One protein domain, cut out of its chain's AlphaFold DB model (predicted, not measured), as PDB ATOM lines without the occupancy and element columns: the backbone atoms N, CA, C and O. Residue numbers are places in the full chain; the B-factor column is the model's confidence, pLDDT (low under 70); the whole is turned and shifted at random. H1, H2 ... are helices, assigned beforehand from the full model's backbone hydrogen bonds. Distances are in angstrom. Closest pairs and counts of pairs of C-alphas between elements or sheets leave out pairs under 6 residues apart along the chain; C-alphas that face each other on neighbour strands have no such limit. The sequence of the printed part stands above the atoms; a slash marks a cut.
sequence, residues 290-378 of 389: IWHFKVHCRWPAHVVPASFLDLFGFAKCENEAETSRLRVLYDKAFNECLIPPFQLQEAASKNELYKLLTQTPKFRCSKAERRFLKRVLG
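What this domain is: This is residues 290 to 378 of the 389 residues of the protein "MYND-type domain-containing protein" of Sistotremastrum niveocremeum HHB9708 (UniProt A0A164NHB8). What is the shape? It is a rounded cluster of mostly crossed helices: long H3 nearest the middle, H1 and H2 on one side, the H5-H6 hairpin on the other, H4 bridging H1 and H5. What makes it? The printed part has 89 residues with six named helices, H1 to H6 in order; it is all helix, compact, radius of gyration of the C-alphas 11.7 A, spanning 30 by 27 by 23 A.

Where its parts are: Where is the longest helix? H3, residues 320 to 335, measures 22.0 A from C-alpha 320 at (211.745, 312.694, 351.713). And the others? H1 is 290 to 298, H2 306 to 310, H4 341 to 349, H5 353 to 359, and H6 367 to 377, 15.4 A, ending at C-alpha (222.937, 314.157, 363.941).

How they stand to each other: What touches H3? H1 touches its residues 327 to 334 alone, at a steep tilt of 64 degrees; the closest C-alphas, Cys 297 and Asp 331, are 5.0 A apart. What follows outward? H4 touches H5, closest C-alphas Ala 347 and Leu 353, 4.9 A. Hairpin H5-H6 has a shallow tilt of 27 degrees, and H2 is near H4. Are the backbones helical? O i to N i+4 pairs are within hydrogen-bond range throughout H2 to H6, and 4 of 5 in H1.

The domain as a whole: How large? The farthest C-alphas, Val 303 and Lys 367, are 30.7 A apart. Any cut, long link or low confidence? The printed part has no cut, no link is long, and no printed residue is under 70 in pLDDT.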
ATOM      1  N   ILE A 290     208.860 307.231 372.242       96.38
ATOM      2  CA  ILE A 290     209.762 306.245 371.633       96.38
ATOM      3  C   ILE A 290     209.022 305.034 371.060       96.38
ATOM      4  O   ILE A 290     209.418 304.502 370.025       96.38
ATOM      5  N   TRP A 291     207.916 304.618 371.681       95.69
ATOM      6  CA  TRP A 291     207.106 303.507 371.181       95.69
ATOM      7  C   TRP A 291     206.329 303.911 369.933       95.69
ATOM      8  O   TRP A 291     206.275 303.149 368.967       95.69
ATOM      9  N   HIS A 292     205.823 305.147 369.906       94.56
ATOM     10  CA  HIS A 292     205.252 305.739 368.698       94.56
ATOM     11  C   HIS A 292     206.307 305.858 367.592       94.56
ATOM     12  O   HIS A 292     206.035 305.499 366.452       94.56
ATOM     13  N   PHE A 293     207.530 306.275 367.924       96.31
ATOM     14  CA  PHE A 293     208.634 306.366 366.974       96.31
ATOM     15  C   PHE A 293     209.031 305.002 366.403       96.31
ATOM     16  O   PHE A 293     209.155 304.873 365.189       96.31
ATOM     17  N   LYS A 294     209.123 303.956 367.235       94.31
ATOM     18  CA  LYS A 294     209.366 302.584 366.763       94.31
ATOM     19  C   LYS A 294     208.312 302.140 365.744       94.31
ATOM     20  O   LYS A 294     208.664 301.554 364.723       94.31
ATOM     21  N   VAL A 295     207.032 302.432 365.991       91.19
ATOM     22  CA  VAL A 295     205.953 302.122 365.037       91.19
ATOM     23  C   VAL A 295     206.058 302.987 363.778       91.19
ATOM     24  O   VAL A 295     205.961 302.453 362.677       91.19
ATOM     25  N   HIS A 296     206.347 304.284 363.911       89.19
ATOM     26  CA  HIS A 296     206.574 305.199 362.787       89.19
ATOM     27  C   HIS A 296     207.717 304.738 361.873       89.19
ATOM     28  O   HIS A 296     207.620 304.847 360.650       89.19
ATOM     29  N   CYS A 297     208.777 304.149 362.439       90.50
ATOM     30  CA  CYS A 297     209.874 303.585 361.659       90.50
ATOM     31  C   CYS A 297     209.408 302.522 360.654       90.50
ATOM     32  O   CYS A 297     209.954 302.448 359.552       90.50
ATOM     33  N   ARG A 298     208.356 301.768 360.985       85.69
ATOM     34  CA  ARG A 298     207.734 300.769 360.103       85.69
ATOM     35  C   ARG A 298     206.594 301.329 359.268       85.69
ATOM     36  O   ARG A 298     206.460 300.979 358.100       85.69
ATOM     37  N   TRP A 299     205.789 302.201 359.865       84.56
ATOM     38  CA  TRP A 299     204.583 302.755 359.272       84.56
ATOM     39  C   TRP A 299     204.629 304.289 359.296       84.56
ATOM     40  O   TRP A 299     204.195 304.902 360.274       84.56
ATOM     41  N   PRO A 300     205.132 304.934 358.225       78.38
ATOM     42  CA  PRO A 300     205.393 306.377 358.206       78.38
ATOM     43  C   PRO A 300     204.156 307.248 358.433       78.38
ATOM     44  O   PRO A 300     204.281 308.380 358.888       78.38
ATOM     45  N   ALA A 301     202.963 306.725 358.133       76.38
ATOM     46  CA  ALA A 301     201.704 307.429 358.356       76.38
ATOM     47  C   ALA A 301     201.314 307.525 359.844       76.38
ATOM     48  O   ALA A 301     200.386 308.256 360.186       76.38
ATOM     49  N   HIS A 302     201.998 306.806 360.744       84.50
ATOM     50  CA  HIS A 302     201.808 306.978 362.182       84.50
ATOM     51  C   HIS A 302     202.449 308.281 362.656       84.50
ATOM     52  O   HIS A 302     203.635 308.527 362.425       84.50
ATOM     53  N   VAL A 303     201.661 309.106 363.339       82.69
ATOM     54  CA  VAL A 303     202.071 310.450 363.746       82.69
ATOM     55  C   VAL A 303     202.943 310.393 364.998       82.69
ATOM     56  O   VAL A 303     202.587 309.777 366.005       82.69
ATOM     57  N   VAL A 304     204.074 311.092 364.937       90.81
ATOM     58  CA  VAL A 304     204.995 311.331 366.053       90.81
ATOM     59  C   VAL A 304     205.241 312.840 366.124       90.81
ATOM     60  O   VAL A 304     205.384 313.461 365.068       90.81
ATOM     61  N   PRO A 305     205.288 313.457 367.319       92.25
ATOM     62  CA  PRO A 305     205.589 314.881 367.435       92.25
ATOM     63  C   PRO A 305     206.915 315.237 366.755       92.25
ATOM     64  O   PRO A 305     207.926 314.579 367.005       92.25
ATOM     65  N   ALA A 306     206.924 316.295 365.940       91.00
ATOM     66  CA  ALA A 306     208.122 316.735 365.217       91.00
ATOM     67  C   ALA A 306     209.302 316.996 366.167       91.00
ATOM     68  O   ALA A 306     210.385 316.467 365.955       91.00
ATOM     69  N   SER A 307     209.044 317.658 367.300       93.06
ATOM     70  CA  SER A 307     210.049 317.910 368.342       93.06
ATOM     71  C   SER A 307     210.712 316.642 368.886       93.06
ATOM     72  O   SER A 307     211.858 316.682 369.325       93.06
ATOM     73  N   PHE A 308     210.010 315.506 368.865       94.81
ATOM     74  CA  PHE A 308     210.591 314.226 369.247       94.81
ATOM     75  C   PHE A 308     211.450 313.646 368.120       94.81
ATOM     76  O   PHE A 308     212.533 313.142 368.395       94.81
ATOM     77  N   LEU A 309     211.002 313.740 366.863       94.56
ATOM     78  CA  LEU A 309     211.770 313.298 365.692       94.56
ATOM     79  C   LEU A 309     213.078 314.087 365.524       94.56
ATOM     80  O   LEU A 309     214.085 313.525 365.088       94.56
ATOM     81  N   ASP A 310     213.100 315.356 365.922       93.94
ATOM     82  CA  ASP A 310     214.287 316.212 365.858       93.94
ATOM     83  C   ASP A 310     215.453 315.651 366.681       93.94
ATOM     84  O   ASP A 310     216.599 315.697 366.230       93.94
ATOM     85  N   LEU A 311     215.162 315.006 367.821       94.94
ATOM     86  CA  LEU A 311     216.158 314.311 368.651       94.94
ATOM     87  C   LEU A 311     216.872 313.179 367.897       94.94
ATOM     88  O   LEU A 311     217.976 312.783 368.262       94.94
ATOM     89  N   PHE A 312     216.247 312.656 366.842       96.62
ATOM     90  CA  PHE A 312     216.763 311.568 366.013       96.62
ATOM     91  C   PHE A 312     217.353 312.060 364.684       96.62
ATOM     92  O   PHE A 312     217.753 311.233 363.862       96.62
ATOM     93  N   GLY A 313     217.449 313.380 364.480       94.88
ATOM     94  CA  GLY A 313     218.096 314.001 363.321       94.88
ATOM     95  C   GLY A 313     217.178 314.283 362.127       94.88
ATOM     96  O   GLY A 313     217.667 314.707 361.082       94.88
ATOM     97  N   PHE A 314     215.862 314.082 362.258       94.19
ATOM     98  CA  PHE A 314     214.918 314.269 361.146       94.19
ATOM     99  C   PHE A 314     214.809 315.727 360.679       94.19
ATOM    100  O   PHE A 314     214.711 315.958 359.478       94.19
ATOM    101  N   ALA A 315     214.935 316.709 361.582       93.75
ATOM    102  CA  ALA A 315     214.993 318.133 361.224       93.75
ATOM    103  C   ALA A 315     216.130 318.497 360.253       93.75
ATOM    104  O   ALA A 315     216.069 319.539 359.605       93.75
ATOM    105  N   LYS A 316     217.182 317.671 360.157       95.00
ATOM    106  CA  LYS A 316     218.343 317.906 359.282       95.00
ATOM    107  C   LYS A 316     218.289 317.105 357.977       95.00
ATOM    108  O   LYS A 316     219.268 317.096 357.232       95.00
ATOM    109  N   CYS A 317     217.189 316.403 357.705       91.69
ATOM    110  CA  CYS A 317     216.959 315.773 356.409       91.69
ATOM    111  C   CYS A 317     216.505 316.823 355.387       91.69
ATOM    112  O   CYS A 317     215.596 317.602 355.648       91.69
ATOM    113  N   GLU A 318     217.108 316.816 354.200       91.19
ATOM    114  CA  GLU A 318     216.822 317.820 353.161       91.19
ATOM    115  C   GLU A 318     215.593 317.467 352.313       91.19
ATOM    116  O   GLU A 318     215.009 318.326 351.657       91.19
ATOM    117  N   ASN A 319     215.219 316.186 352.277       83.44
ATOM    118  CA  ASN A 319     214.133 315.683 351.444       83.44
ATOM    119  C   ASN A 319     213.543 314.369 351.985       83.44
ATOM    120  O   ASN A 319     214.042 313.752 352.935       83.44
ATOM    121  N   GLU A 320     212.464 313.917 351.349       79.31
ATOM    122  CA  GLU A 320     211.745 312.694 351.713       79.31
ATOM    123  C   GLU A 320     212.599 311.423 351.565       79.31
ATOM    124  O   GLU A 320     212.464 310.486 352.358       79.31
ATOM    125  N   ALA A 321     213.523 311.384 350.599       80.62
ATOM    126  CA  ALA A 321     214.411 310.238 350.415       80.62
ATOM    127  C   ALA A 321     215.385 310.092 351.595       80.62
ATOM    128  O   ALA A 321     215.608 308.983 352.084       80.62
ATOM    129  N   GLU A 322     215.920 311.204 352.109       89.88
ATOM    130  CA  GLU A 322     216.738 311.207 353.324       89.88
ATOM    131  C   GLU A 322     215.934 310.818 354.563       89.88
ATOM    132  O   GLU A 322     216.383 309.974 355.340       89.88
ATOM    133  N   THR A 323     214.724 311.363 354.699       84.50
ATOM    134  CA  THR A 323     213.781 311.027 355.778       84.50
ATOM    135  C   THR A 323     213.497 309.522 355.795       84.50
ATOM    136  O   THR A 323     213.640 308.856 356.822       84.50
ATOM    137  N   SER A 324     213.178 308.948 354.632       82.94
ATOM    138  CA  SER A 324     212.930 307.514 354.466       82.94
ATOM    139  C   SER A 324     214.166 306.671 354.762       82.94
ATOM    140  O   SER A 324     214.066 305.634 355.417       82.94
ATOM    141  N   ARG A 325     215.348 307.118 354.327       88.25
ATOM    142  CA  ARG A 325     216.612 306.435 354.614       88.25
ATOM    143  C   ARG A 325     216.915 306.407 356.112       88.25
ATOM    144  O   ARG A 325     217.275 305.354 356.633       88.25
ATOM    145  N   LEU A 326     216.769 307.539 356.800       92.75
ATOM    146  CA  LEU A 326     216.993 307.644 358.243       92.75
ATOM    147  C   LEU A 326     216.005 306.767 359.020       92.75
ATOM    148  O   LEU A 326     216.395 306.031 359.924       92.75
ATOM    149  N   ARG A 327     214.740 306.764 358.595       93.25
ATOM    150  CA  ARG A 327     213.696 305.899 359.141       93.25
ATOM    151  C   ARG A 327     214.048 304.411 359.041       93.25
ATOM    152  O   ARG A 327     213.933 303.705 360.038       93.25
ATOM    153  N   VAL A 328     214.516 303.944 357.880       89.88
ATOM    154  CA  VAL A 328     214.945 302.543 357.677       89.88
ATOM    155  C   VAL A 328     216.139 302.182 358.568       89.88
ATOM    156  O   VAL A 328     216.200 301.072 359.094       89.88
ATOM    157  N   LEU A 329     217.072 303.112 358.799       92.88
ATOM    158  CA  LEU A 329     218.179 302.887 359.734       92.88
ATOM    159  C   LEU A 329     217.677 302.683 361.170       92.88
ATOM    160  O   LEU A 329     218.157 301.782 361.855       92.88
ATOM    161  N   TYR A 330     216.696 303.464 361.622       95.50
ATOM    162  CA  TYR A 330     216.114 303.273 362.952       95.50
ATOM    163  C   TYR A 330     215.220 302.031 363.049       95.50
ATOM    164  O   TYR A 330     215.277 301.335 364.061       95.50
ATOM    165  N   ASP A 331     214.479 301.675 361.997       91.81
ATOM    166  CA  ASP A 331     213.753 300.399 361.944       91.81
ATOM    167  C   ASP A 331     214.710 299.210 362.132       91.81
ATOM    168  O   ASP A 331     214.494 298.344 362.985       91.81
ATOM    169  N   LYS A 332     215.846 299.233 361.427       90.31
ATOM    170  CA  LYS A 332     216.934 298.264 361.598       90.31
ATOM    171  C   LYS A 332     217.505 298.266 363.018       90.31
ATOM    172  O   LYS A 332     217.782 297.197 363.569       90.31
ATOM    173  N   ALA A 333     217.698 299.442 363.618       93.56
ATOM    174  CA  ALA A 333     218.186 299.567 364.991       93.56
ATOM    175  C   ALA A 333     217.245 298.867 365.987       93.56
ATOM    176  O   ALA A 333     217.701 298.075 366.816       93.56
ATOM    177  N   PHE A 334     215.935 299.087 365.863       92.00
ATOM    178  CA  PHE A 334     214.944 298.471 366.741       92.00
ATOM    179  C   PHE A 334     214.764 296.976 366.497       92.00
ATOM    180  O   PHE A 334     214.650 296.217 367.455       92.00
ATOM    181  N   ASN A 335     214.715 296.542 365.238       86.56
ATOM    182  CA  ASN A 335     214.136 295.239 364.908       86.56
ATOM    183  C   ASN A 335     215.157 294.193 364.452       86.56
ATOM    184  O   ASN A 335     214.966 293.007 364.703       86.56
ATOM    185  N   GLU A 336     216.277 294.605 363.858       88.06
ATOM    186  CA  GLU A 336     217.381 293.685 363.540       88.06
ATOM    187  C   GLU A 336     218.443 293.685 364.643       88.06
ATOM    188  O   GLU A 336     218.972 292.640 365.039       88.06
ATOM    189  N   CYS A 337     218.775 294.879 365.141       90.44
ATOM    190  CA  CYS A 337     219.813 295.046 366.153       90.44
ATOM    191  C   CYS A 337     219.278 294.854 367.572       90.44
ATOM    192  O   CYS A 337     220.078 294.561 368.459       90.44
ATOM    193  N   LEU A 338     217.952 294.937 367.748       90.50
ATOM    194  CA  LEU A 338     217.253 294.805 369.027       90.50
ATOM    195  C   LEU A 338     217.772 295.802 370.071       90.50
ATOM    196  O   LEU A 338     217.945 295.450 371.234       90.50
ATOM    197  N   ILE A 339     218.054 297.038 369.644       93.44
ATOM    198  CA  ILE A 339     218.418 298.110 370.572       93.44
ATOM    199  C   ILE A 339     217.170 298.459 371.402       93.44
ATOM    200  O   ILE A 339     216.139 298.808 370.814       93.44
ATOM    201  N   PRO A 340     217.237 298.394 372.746       92.38
ATOM    202  CA  PRO A 340     216.124 298.752 373.614       92.38
ATOM    203  C   PRO A 340     215.637 300.186 373.355       92.38
ATOM    204  O   PRO A 340     216.456 301.111 373.336       92.38
ATOM    205  N   PRO A 341     214.318 300.420 373.208       94.44
ATOM    206  CA  PRO A 341     213.794 301.744 372.889       94.44
ATOM    207  C   PRO A 341     214.240 302.848 373.845       94.44
ATOM    208  O   PRO A 341     214.746 303.880 373.403       94.44
ATOM    209  N   PHE A 342     214.150 302.618 375.152       94.25
ATOM    210  CA  PHE A 342     214.559 303.622 376.136       94.25
ATOM    211  C   PHE A 342     216.059 303.932 376.104       94.25
ATOM    212  O   PHE A 342     216.427 305.084 376.307       94.25
ATOM    213  N   GLN A 343     216.914 302.963 375.758       95.44
ATOM    214  CA  GLN A 343     218.345 303.214 375.567       95.44
ATOM    215  C   GLN A 343     218.592 304.128 374.361       95.44
ATOM    216  O   GLN A 343     219.428 305.030 374.418       95.44
ATOM    217  N   LEU A 344     217.843 303.928 373.272       95.88
ATOM    218  CA  LEU A 344     217.928 304.788 372.094       95.88
ATOM    219  C   LEU A 344     217.418 306.208 372.398       95.88
ATOM    220  O   LEU A 344     218.054 307.179 371.995       95.88
ATOM    221  N   GLN A 345     216.313 306.338 373.142       96.06
ATOM    222  CA  GLN A 345     215.791 307.639 373.583       96.06
ATOM    223  C   GLN A 345     216.786 308.377 374.486       96.06
ATOM    224  O   GLN A 345     217.010 309.574 374.319       96.06
ATOM    225  N   GLU A 346     217.392 307.672 375.440       96.50
ATOM    226  CA  GLU A 346     218.386 308.249 376.340       96.50
ATOM    227  C   GLU A 346     219.607 308.749 375.559       96.50
ATOM    228  O   GLU A 346     220.019 309.897 375.729       96.50
ATOM    229  N   ALA A 347     220.125 307.942 374.630       96.75
ATOM    230  CA  ALA A 347     221.220 308.355 373.760       96.75
ATOM    231  C   ALA A 347     220.850 309.565 372.887       96.75
ATOM    232  O   ALA A 347     221.694 310.434 372.678       96.75
ATOM    233  N   ALA A 348     219.602 309.665 372.416       95.81
ATOM    234  CA  ALA A 348     219.106 310.841 371.695       95.81
ATOM    235  C   ALA A 348     219.153 312.095 372.572       95.81
ATOM    236  O   ALA A 348     219.720 313.108 372.172       95.81
ATOM    237  N   SER A 349     218.667 311.999 373.811       93.69
ATOM    238  CA  SER A 349     218.677 313.123 374.756       93.69
ATOM    239  C   SER A 349     220.083 313.586 375.165       93.69
ATOM    240  O   SER A 349     220.265 314.744 375.531       93.69
ATOM    241  N   LYS A 350     221.080 312.695 375.083       94.06
ATOM    242  CA  LYS A 350     222.482 312.959 375.443       94.06
ATOM    243  C   LYS A 350     223.380 313.285 374.243       94.06
ATOM    244  O   LYS A 350     224.580 313.453 374.427       94.06
ATOM    245  N   ASN A 351     222.835 313.366 373.024       92.25
ATOM    246  CA  ASN A 351     223.606 313.478 371.775       92.25
ATOM    247  C   ASN A 351     224.617 312.326 371.556       92.25
ATOM    248  O   ASN A 351     225.636 312.480 370.885       92.25
ATOM    249  N   GLU A 352     224.324 311.136 372.082       95.56
ATOM    250  CA  GLU A 352     225.174 309.941 371.998       95.56
ATOM    251  C   GLU A 352     224.672 308.908 370.969       95.56
ATOM    252  O   GLU A 352     225.241 307.820 370.854       95.56
ATOM    253  N   LEU A 353     223.633 309.228 370.180       95.44
ATOM    254  CA  LEU A 353     223.022 308.303 369.208       95.44
ATOM    255  C   LEU A 353     224.036 307.665 368.262       95.44
ATOM    256  O   LEU A 353     224.029 306.451 368.073       95.44
ATOM    257  N   TYR A 354     224.935 308.457 367.681       95.12
ATOM    258  CA  TYR A 354     225.930 307.927 366.749       95.12
ATOM    259  C   TYR A 354     226.874 306.932 367.418       95.12
ATOM    260  O   TYR A 354     227.179 305.887 366.841       95.12
ATOM    261  N   LYS A 355     227.314 307.237 368.643       94.56
ATOM    262  CA  LYS A 355     228.170 306.356 369.438       94.56
ATOM    263  C   LYS A 355     227.441 305.043 369.724       94.56
ATOM    264  O   LYS A 355     227.972 303.988 369.394       94.56
ATOM    265  N   LEU A 356     226.204 305.108 370.221       95.94
ATOM    266  CA  LEU A 356     225.379 303.930 370.499       95.94
ATOM    267  C   LEU A 356     225.177 303.060 369.246       95.94
ATOM    268  O   LEU A 356     225.437 301.855 369.267       95.94
ATOM    269  N   LEU A 357     224.752 303.674 368.140       94.50
ATOM    270  CA  LEU A 357     224.490 302.974 366.885       94.50
ATOM    271  C   LEU A 357     225.762 302.319 366.335       94.50
ATOM    272  O   LEU A 357     225.752 301.141 365.999       94.50
ATOM    273  N   THR A 358     226.882 303.040 366.275       90.56
ATOM    274  CA  THR A 358     228.127 302.511 365.685       90.56
ATOM    275  C   THR A 358     228.849 301.486 366.556       90.56
ATOM    276  O   THR A 358     229.564 300.643 366.011       90.56
ATOM    277  N   GLN A 359     228.655 301.524 367.877       91.88
ATOM    278  CA  GLN A 359     229.187 300.524 368.806       91.88
ATOM    279  C   GLN A 359     228.323 299.257 368.875       91.88
ATOM    280  O   GLN A 359     228.793 298.224 369.349       91.88
ATOM    281  N   THR A 360     227.085 299.296 368.371       92.69
ATOM    282  CA  THR A 360     226.196 298.129 368.352       92.69
ATOM    283  C   THR A 360     226.678 297.103 367.311       92.69
ATOM    284  O   THR A 360     226.605 297.374 366.111       92.69
ATOM    285  N   PRO A 361     227.103 295.879 367.698       86.19
ATOM    286  CA  PRO A 361     227.775 294.946 366.779       86.19
ATOM    287  C   PRO A 361     226.943 294.510 365.562       86.19
ATOM    288  O   PRO A 361     227.482 294.212 364.493       86.19
ATOM    289  N   LYS A 362     225.614 294.456 365.714       87.69
ATOM    290  CA  LYS A 362     224.674 294.104 364.635       87.69
ATOM    291  C   LYS A 362     224.372 295.278 363.699       87.69
ATOM    292  O   LYS A 362     223.936 295.061 362.568       87.69
ATOM    293  N   PHE A 363     224.649 296.507 364.128       87.62
ATOM    294  CA  PHE A 363     224.335 297.712 363.378       87.62
ATOM    295  C   PHE A 363     225.429 298.005 362.347       87.62
ATOM    296  O   PHE A 363     226.333 298.822 362.518       87.62
ATOM    297  N   ARG A 364     225.376 297.264 361.237       85.25
ATOM    298  CA  ARG A 364     226.313 297.442 360.125       85.25
ATOM    299  C   ARG A 364     225.889 298.624 359.262       85.25
ATOM    300  O   ARG A 364     224.834 298.561 358.630       85.25
ATOM    301  N   CYS A 365     226.760 299.628 359.193       83.06
ATOM    302  CA  CYS A 365     226.652 300.770 358.288       83.06
ATOM    303  C   CYS A 365     227.853 300.851 357.346       83.06
ATOM    304  O   CYS A 365     229.009 300.782 357.775       83.06
ATOM    305  N   SER A 366     227.563 301.081 356.070       87.25
ATOM    306  CA  SER A 366     228.509 301.525 355.052       87.25
ATOM    307  C   SER A 366     229.141 302.875 355.418       87.25
ATOM    308  O   SER A 366     228.605 303.651 356.214       87.25
ATOM    309  N   LYS A 367     230.276 303.208 354.786       86.62
ATOM    310  CA  LYS A 367     230.909 304.532 354.942       86.62
ATOM    311  C   LYS A 367     229.941 305.673 354.593       86.62
ATOM    312  O   LYS A 367     229.937 306.699 355.266       86.62
ATOM    313  N   ALA A 368     229.099 305.482 353.575       87.38
ATOM    314  CA  ALA A 368     228.101 306.465 353.165       87.38
ATOM    315  C   ALA A 368     227.003 306.668 354.223       87.38
ATOM    316  O   ALA A 368     226.615 307.803 354.472       87.38
ATOM    317  N   GLU A 369     226.521 305.600 354.864       88.06
ATOM    318  CA  GLU A 369     225.543 305.701 355.959       88.06
ATOM    319  C   GLU A 369     226.146 306.343 357.205       88.06
ATOM    320  O   GLU A 369     225.485 307.148 357.846       88.06
ATOM    321  N   ARG A 370     227.416 306.060 357.523       90.25
ATOM    322  CA  ARG A 370     228.102 306.723 358.641       90.25
ATOM    323  C   ARG A 370     228.231 308.227 358.420       90.25
ATOM    324  O   ARG A 370     227.969 308.979 359.350       90.25
ATOM    325  N   ARG A 371     228.613 308.659 357.211       90.88
ATOM    326  CA  ARG A 371     228.668 310.089 356.853       90.88
ATOM    327  C   ARG A 371     227.288 310.738 356.914       90.88
ATOM    328  O   ARG A 371     227.145 311.804 357.497       90.88
ATOM    329  N   PHE A 372     226.277 310.056 356.375       92.62
ATOM    330  CA  PHE A 372     224.888 310.500 356.447       92.62
ATOM    331  C   PHE A 372     224.425 310.686 357.901       92.62
ATOM    332  O   PHE A 372     223.972 311.772 358.245       92.62
ATOM    333  N   LEU A 373     224.630 309.684 358.765       93.88
ATOM    334  CA  LEU A 373     224.278 309.741 360.188       93.88
ATOM    335  C   LEU A 373     225.008 310.864 360.932       93.88
ATOM    336  O   LEU A 373     224.369 311.589 361.685       93.88
ATOM    337  N   LYS A 374     226.318 311.050 360.711       93.88
ATOM    338  CA  LYS A 374     227.061 312.167 361.323       93.88
ATOM    339  C   LYS A 374     226.447 313.520 360.964       93.88
ATOM    340  O   LYS A 374     226.220 314.327 361.858       93.88
ATOM    341  N   ARG A 375     226.126 313.742 359.682       94.94
ATOM    342  CA  ARG A 375     225.524 314.998 359.205       94.94
ATOM    343  C   ARG A 375     224.160 315.249 359.846       94.94
ATOM    344  O   ARG A 375     223.964 316.297 360.453       94.94
ATOM    345  N   VAL A 376     223.234 314.291 359.750       94.75
ATOM    346  CA  VAL A 376     221.860 314.485 360.256       94.75
ATOM    347  C   VAL A 376     221.795 314.552 361.786       94.75
ATOM    348  O   VAL A 376     220.879 315.153 362.332       94.75
ATOM    349  N   LEU A 377     222.794 314.009 362.489       94.62
ATOM    350  CA  LEU A 377     222.937 314.157 363.941       94.62
ATOM    351  C   LEU A 377     223.758 315.398 364.345       94.62
ATOM    352  O   LEU A 377     223.771 315.760 365.513       94.62
ATOM    353  N   GLY A 378     224.395 316.103 363.402       89.06
ATOM    354  CA  GLY A 378     225.222 317.286 363.679       89.06
ATOM    355  C   GLY A 378     226.520 317.002 364.422       89.06
ATOM    356  O   GLY A 378     226.876 317.760 365.315       89.06
TER     357      GLY A 378